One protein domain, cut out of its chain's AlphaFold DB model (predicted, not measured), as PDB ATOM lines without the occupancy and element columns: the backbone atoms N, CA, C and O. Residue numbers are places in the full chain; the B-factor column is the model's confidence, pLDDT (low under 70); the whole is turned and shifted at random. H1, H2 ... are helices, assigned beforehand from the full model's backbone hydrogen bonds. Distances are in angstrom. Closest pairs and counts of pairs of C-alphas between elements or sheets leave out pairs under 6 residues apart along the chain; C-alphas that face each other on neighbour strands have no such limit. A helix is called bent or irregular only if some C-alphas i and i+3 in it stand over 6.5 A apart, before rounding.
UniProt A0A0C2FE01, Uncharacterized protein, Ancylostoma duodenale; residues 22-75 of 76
ATOM      1  N   TYR A  22     344.513 112.902 267.196       92.94
ATOM      2  CA  TYR A  22     343.822 112.468 265.976       92.94
ATOM      3  C   TYR A  22     344.710 112.463 264.717       92.94
ATOM      4  O   TYR A  22     344.231 112.736 263.620       92.94
ATOM      5  N   SER A  23     346.012 112.174 264.863       91.62
ATOM      6  CA  SER A  23     346.994 112.205 263.762       91.62
ATOM      7  C   SER A  23     347.108 113.555 263.043       91.62
ATOM      8  O   SER A  23     347.403 113.620 261.848       91.62
ATOM      9  N   SER A  24     346.886 114.647 263.775       92.06
ATOM     10  CA  SER A  24     347.070 116.013 263.280       92.06
ATOM     11  C   SER A  24     348.552 116.404 263.142       92.06
ATOM     12  O   SER A  24     349.460 115.636 263.460       92.06
ATOM     13  N   LYS A  25     348.809 117.613 262.626       92.94
ATOM     14  CA  LYS A  25     350.145 118.224 262.554       92.94
ATOM     15  C   LYS A  25     350.060 119.700 262.918       92.94
ATOM     16  O   LYS A  25     349.192 120.406 262.407       92.94
ATOM     17  N   GLY A  26     350.997 120.180 263.731       91.88
ATOM     18  CA  GLY A  26     351.193 121.612 263.943       91.88
ATOM     19  C   GLY A  26     351.710 122.279 262.667       91.88
ATOM     20  O   GLY A  26     352.740 121.880 262.129       91.88
ATOM     21  N   VAL A  27     350.988 123.283 262.162       93.06
ATOM     22  CA  VAL A  27     351.304 123.968 260.890       93.06
ATOM     23  C   VAL A  27     351.377 125.493 261.018       93.06
ATOM     24  O   VAL A  27     351.288 126.190 260.015       93.06
ATOM     25  N   GLY A  28     351.545 126.028 262.230       94.81
ATOM     26  CA  GLY A  28     351.635 127.479 262.442       94.81
ATOM     27  C   GLY A  28     352.848 128.104 261.744       94.81
ATOM     28  O   GLY A  28     352.703 128.992 260.911       94.81
ATOM     29  N   GLU A  29     354.041 127.599 262.047       97.12
ATOM     30  CA  GLU A  29     355.312 128.124 261.528       97.12
ATOM     31  C   GLU A  29     355.729 127.580 260.148       97.12
ATOM     32  O   GLU A  29     356.209 128.373 259.335       97.12
ATOM     33  N   PRO A  30     355.549 126.281 259.814       95.06
ATOM     34  CA  PRO A  30     356.095 125.711 258.577       95.06
ATOM     35  C   PRO A  30     355.748 126.468 257.278       95.06
ATOM     36  O   PRO A  30     356.632 126.630 256.433       95.06
ATOM     37  N   PRO A  31     354.518 126.989 257.080       95.94
ATOM     38  CA  PRO A  31     354.175 127.733 255.870       95.94
ATOM     39  C   PRO A  31     354.894 129.080 255.721       95.94
ATOM     40  O   PRO A  31     354.956 129.593 254.604       95.94
ATOM     41  N   LEU A  32     355.456 129.659 256.791       94.69
ATOM     42  CA  LEU A  32     356.142 130.956 256.737       94.69
ATOM     43  C   LEU A  32     357.310 130.933 255.742       94.69
ATOM     44  O   LEU A  32     357.472 131.856 254.941       94.69
ATOM     45  N   MET A  33     358.077 129.840 255.730       94.12
ATOM     46  CA  MET A  33     359.216 129.672 254.825       94.12
ATOM     47  C   MET A  33     358.789 129.608 253.349       94.12
ATOM     48  O   MET A  33     359.549 130.011 252.467       94.12
ATOM     49  N   LEU A  34     357.550 129.196 253.050       95.38
ATOM     50  CA  LEU A  34     357.032 129.193 251.676       95.38
ATOM     51  C   LEU A  34     356.964 130.608 251.082       95.38
ATOM     52  O   LEU A  34     356.981 130.753 249.859       95.38
ATOM     53  N   GLY A  35     356.959 131.662 251.906       93.50
ATOM     54  CA  GLY A  35     357.046 133.051 251.449       93.50
ATOM     55  C   GLY A  35     358.327 133.369 250.662       93.50
ATOM     56  O   GLY A  35     358.295 134.209 249.758       93.50
ATOM     57  N   VAL A  36     359.426 132.644 250.912       95.06
ATOM     58  CA  VAL A  36     360.703 132.797 250.185       95.06
ATOM     59  C   VAL A  36     360.539 132.554 248.684       95.06
ATOM     60  O   VAL A  36     361.271 133.137 247.891       95.06
ATOM     61  N   THR A  37     359.526 131.792 248.261       95.50
ATOM     62  CA  THR A  37     359.207 131.596 246.836       95.50
ATOM     63  C   THR A  37     359.018 132.916 246.086       95.50
ATOM     64  O   THR A  37     359.502 133.057 244.964       95.50
ATOM     65  N   THR A  38     358.394 133.914 246.721       94.75
ATOM     66  CA  THR A  38     358.193 135.237 246.113       94.75
ATOM     67  C   THR A  38     359.529 135.958 245.946       94.75
ATOM     68  O   THR A  38     359.826 136.469 244.867       94.75
ATOM     69  N   PHE A  39     360.380 135.930 246.974       95.50
ATOM     70  CA  PHE A  39     361.727 136.497 246.913       95.50
ATOM     71  C   PHE A  39     362.574 135.829 245.820       95.50
ATOM     72  O   PHE A  39     363.139 136.527 244.980       95.50
ATOM     73  N   SER A  40     362.603 134.497 245.766       95.12
ATOM     74  CA  SER A  40     363.329 133.752 244.733       95.12
ATOM     75  C   SER A  40     362.803 134.070 243.334       95.12
ATOM     76  O   SER A  40     363.599 134.336 242.441       95.12
ATOM     77  N   SER A  41     361.481 134.137 243.136       96.62
ATOM     78  CA  SER A  41     360.897 134.486 241.833       96.62
ATOM     79  C   SER A  41     361.308 135.881 241.345       96.62
ATOM     80  O   SER A  41     361.620 136.056 240.169       96.62
ATOM     81  N   LEU A  42     361.401 136.857 242.255       96.50
ATOM     82  CA  LEU A  42     361.898 138.195 241.937       96.50
ATOM     83  C   LEU A  42     363.394 138.186 241.606       96.50
ATOM     84  O   LEU A  42     363.799 138.876 240.677       96.50
ATOM     85  N   ARG A  43     364.214 137.383 242.304       95.81
ATOM     86  CA  ARG A  43     365.637 137.211 241.952       95.81
ATOM     87  C   ARG A  43     365.797 136.708 240.520       95.81
ATOM     88  O   ARG A  43     366.567 137.298 239.774       95.81
ATOM     89  N   TYR A  44     365.032 135.688 240.126       95.94
ATOM     90  CA  TYR A  44     365.035 135.182 238.750       95.94
ATOM     91  C   TYR A  44     364.627 136.258 237.733       95.94
ATOM     92  O   TYR A  44     365.283 136.397 236.704       95.94
ATOM     93  N   ALA A  45     363.593 137.053 238.029       96.69
ATOM     94  CA  ALA A  45     363.161 138.140 237.150       96.69
ATOM     95  C   ALA A  45     364.237 139.233 236.988       96.69
ATOM     96  O   ALA A  45     364.473 139.707 235.879       96.69
ATOM     97  N   ILE A  46     364.923 139.599 238.075       96.56
ATOM     98  CA  ILE A  46     366.040 140.554 238.047       96.56
ATOM     99  C   ILE A  46     367.199 139.992 237.220       96.56
ATOM    100  O   ILE A  46     367.734 140.695 236.368       96.56
ATOM    101  N   THR A  47     367.581 138.729 237.435       95.25
ATOM    102  CA  THR A  47     368.648 138.083 236.658       95.25
ATOM    103  C   THR A  47     368.318 138.060 235.167       95.25
ATOM    104  O   THR A  47     369.177 138.423 234.369       95.25
ATOM    105  N   ALA A  48     367.081 137.724 234.787       96.12
ATOM    106  CA  ALA A  48     366.647 137.763 233.390       96.12
ATOM    107  C   ALA A  48     366.761 139.179 232.796       96.12
ATOM    108  O   ALA A  48     367.357 139.362 231.741       96.12
ATOM    109  N   ARG A  49     366.300 140.207 233.522       96.38
ATOM    110  CA  ARG A  49     366.432 141.602 233.073       96.38
ATOM    111  C   ARG A  49     367.892 142.027 232.887       96.38
ATOM    112  O   ARG A  49     368.203 142.777 231.970       96.38
ATOM    113  N   ARG A  50     368.793 141.576 233.759       95.62
ATOM    114  CA  ARG A  50     370.228 141.867 233.644       95.62
ATOM    115  C   ARG A  50     370.858 141.166 232.442       95.62
ATOM    116  O   ARG A  50     371.669 141.781 231.757       95.62
ATOM    117  N   GLN A  51     370.430 139.941 232.139       95.25
ATOM    118  CA  GLN A  51     370.840 139.236 230.922       95.25
ATOM    119  C   GLN A  51     370.429 140.001 229.657       95.25
ATOM    120  O   GLN A  51     371.251 140.123 228.753       95.25
ATOM    121  N   ASP A  52     369.234 140.607 229.624       96.12
ATOM    122  CA  ASP A  52     368.802 141.464 228.502       96.12
ATOM    123  C   ASP A  52     369.710 142.693 228.296       96.12
ATOM    124  O   ASP A  52     369.773 143.246 227.200       96.12
ATOM    125  N   LEU A  53     370.409 143.137 229.346       95.44
ATOM    126  CA  LEU A  53     371.378 144.239 229.310       95.44
ATOM    127  C   LEU A  53     372.815 143.766 229.023       95.44
ATOM    128  O   LEU A  53     373.737 144.576 229.040       95.44
ATOM    129  N   GLY A  54     373.027 142.465 228.800       95.50
ATOM    130  CA  GLY A  54     374.358 141.873 228.637       95.50
ATOM    131  C   GLY A  54     375.137 141.698 229.948       95.50
ATOM    132  O   GLY A  54     376.331 141.412 229.911       95.50
ATOM    133  N   LEU A  55     374.488 141.848 231.107       93.00
ATOM    134  CA  LEU A  55     375.100 141.718 232.433       93.00
ATOM    135  C   LEU A  55     374.836 140.313 232.998       93.00
ATOM    136  O   LEU A  55     373.818 140.067 233.646       93.00
ATOM    137  N   GLY A  56     375.756 139.383 232.736       88.56
ATOM    138  CA  GLY A  56     375.654 137.971 233.133       88.56
ATOM    139  C   GLY A  56     376.219 137.625 234.516       88.56
ATOM    140  O   GLY A  56     376.180 136.459 234.907       88.56
ATOM    141  N   ASP A  57     376.752 138.604 235.245       90.12
ATOM    142  CA  ASP A  57     377.463 138.354 236.499       90.12
ATOM    143  C   ASP A  57     376.540 137.923 237.642       90.12
ATOM    144  O   ASP A  57     375.376 138.331 237.747       90.12
ATOM    145  N   PHE A  58     377.100 137.125 238.553       90.50
ATOM    146  CA  PHE A  58     376.441 136.806 239.810       90.50
ATOM    147  C   PHE A  58     376.260 138.074 240.650       90.50
ATOM    148  O   PHE A  58     377.201 138.836 240.861       90.50
ATOM    149  N   ILE A  59     375.050 138.260 241.178       90.94
ATOM    150  CA  ILE A  59     374.735 139.354 242.093       90.94
ATOM    151  C   ILE A  59     374.226 138.818 243.426       90.94
ATOM    152  O   ILE A  59     373.344 137.954 243.498       90.94
ATOM    153  N   GLU A  60     374.765 139.376 244.503       92.75
ATOM    154  CA  GLU A  60     374.250 139.132 245.838       92.75
ATOM    155  C   GLU A  60     372.957 139.931 246.043       92.75
ATOM    156  O   GLU A  60     372.914 141.148 245.871       92.75
ATOM    157  N   ILE A  61     371.875 139.236 246.401       94.06
ATOM    158  CA  ILE A  61     370.576 139.851 246.686       94.06
ATOM    159  C   ILE A  61     370.163 139.443 248.095       94.06
ATOM    160  O   ILE A  61     369.924 138.261 248.355       94.06
ATOM    161  N   SER A  62     370.036 140.430 248.981       93.94
ATOM    162  CA  SER A  62     369.632 140.251 250.375       93.94
ATOM    163  C   SER A  62     368.186 140.684 250.619       93.94
ATOM    164  O   SER A  62     367.698 141.681 250.070       93.94
ATOM    165  N   ALA A  63     367.491 139.943 251.482       93.62
ATOM    166  CA  ALA A  63     366.180 140.339 251.980       93.62
ATOM    167  C   ALA A  63     366.295 141.539 252.953       93.62
ATOM    168  O   ALA A  63     367.323 141.690 253.613       93.62
ATOM    169  N   PRO A  64     365.266 142.399 253.060       95.12
ATOM    170  CA  PRO A  64     364.077 142.446 252.211       95.12
ATOM    171  C   PRO A  64     364.404 143.013 250.822       95.12
ATOM    172  O   PRO A  64     365.212 143.935 250.689       95.12
ATOM    173  N   LEU A  65     363.752 142.472 249.789       95.50
ATOM    174  CA  LEU A  65     363.873 142.933 248.405       95.50
ATOM    175  C   LEU A  65     362.839 144.033 248.136       95.50
ATOM    176  O   LEU A  65     361.751 143.782 247.626       95.50
ATOM    177  N   THR A  66     363.156 145.249 248.578       96.06
ATOM    178  CA  THR A  66     362.276 146.417 248.436       96.06
ATOM    179  C   THR A  66     362.203 146.895 246.986       96.06
ATOM    180  O   THR A  66     363.092 146.615 246.185       96.06
ATOM    181  N   ALA A  67     361.174 147.681 246.648       96.06
ATOM    182  CA  ALA A  67     361.035 148.268 245.313       96.06
ATOM    183  C   ALA A  67     362.279 149.073 244.888       96.06
ATOM    184  O   ALA A  67     362.739 148.925 243.762       96.06
ATOM    185  N   ALA A  68     362.873 149.845 245.806       96.12
ATOM    186  CA  ALA A  68     364.104 150.594 245.545       96.12
ATOM    187  C   ALA A  68     365.276 149.677 245.150       96.12
ATOM    188  O   ALA A  68     365.939 149.944 244.152       96.12
ATOM    189  N   LYS A  69     365.477 148.556 245.869       96.00
ATOM    190  CA  LYS A  69     366.498 147.554 245.516       96.00
ATOM    191  C   LYS A  69     366.220 146.905 244.157       96.00
ATOM    192  O   LYS A  69     367.146 146.648 243.402       96.00
ATOM    193  N   ILE A  70     364.955 146.623 243.839       96.62
ATOM    194  CA  ILE A  70     364.586 146.037 242.540       96.62
ATOM    195  C   ILE A  70     364.946 147.006 241.407       96.62
ATOM    196  O   ILE A  70     365.580 146.598 240.438       96.62
ATOM    197  N   VAL A  71     364.588 148.286 241.543       96.25
ATOM    198  CA  VAL A  71     364.882 149.314 240.532       96.25
ATOM    199  C   VAL A  71     366.387 149.470 240.325       96.25
ATOM    200  O   VAL A  71     366.827 149.455 239.177       96.25
ATOM    201  N   SER A  72     367.178 149.541 241.401       94.88
ATOM    202  CA  SER A  72     368.637 149.678 241.295       94.88
ATOM    203  C   SER A  72     369.315 148.456 240.665       94.88
ATOM    204  O   SER A  72     370.326 148.595 239.994       94.88
ATOM    205  N   LEU A  73     368.784 147.246 240.873       95.25
ATOM    206  CA  LEU A  73     369.369 146.021 240.314       95.25
ATOM    207  C   LEU A  73     369.025 145.810 238.829       95.25
ATOM    208  O   LEU A  73     369.818 145.202 238.103       95.25
ATOM    209  N   CYS A  74     367.850 146.280 238.399       95.31
ATOM    210  CA  CYS A  74     367.350 146.158 237.027       95.31
ATOM    211  C   CYS A  74     367.811 147.282 236.090       95.31
ATOM    212  O   CYS A  74     367.784 147.082 234.877       95.31
ATOM    213  N   ASN A  75     368.195 148.437 236.641       90.88
ATOM    214  CA  ASN A  75     368.742 149.584 235.916       90.88
ATOM    215  C   ASN A  75     370.046 150.041 236.602       90.88
ATOM    216  O   ASN A  75     370.037 151.079 237.268       90.88
TER     217      ASN A  75
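AT A GLANCE: This is residues 22 to 75 of the 76 residues of an uncharacterized protein of Ancylostoma duodenale (UniProt A0A0C2FE01). One long helix, H1, has a short helix, H2, packed on its last part, and a wide loop of 14 residues leads from one to the other; residues 22 to 35, with the first part of H1, stick out as an arm. The printed part has 54 residues and is all helix, with two named helices, H1 then H2, and no named strand. It is extended, with a radius of gyration of the C-alphas of 15.9 A, and spans 56 by 19 by 13 A.

HOW THE PARTS SIT: H1, residues 30 to 52, touches H2, residues 67 to 74, with residues 46 to 50 alone. Their closest C-alphas, of Ile 46 and Cys 74, are 5.8 A apart. They run the same way at a steep tilt of 39 degrees. Every O i to N i+4 pair is within hydrogen-bond range in H2, and 13 of 19 in H1.

IN THESE COORDINATES: H1 runs 36.3 A from C-alpha 30 at (356.095, 125.711, 258.577). H1 is neither bent nor irregular, but only just: C-alphas 30 and 33 are 6.3 A apart. H2 runs 10.6 A to C-alpha 74 at (367.350, 146.158, 237.027).

THE WHOLE: The C-alphas farthest apart, of Tyr 22 and Gly 54, are 56.5 A apart. Without residues 22 to 35, which stand free, the body spans 26 by 19 by 14 A. The link from H1 to H2 is long. The printed part has no cut, and no printed residue is under pLDDT 70.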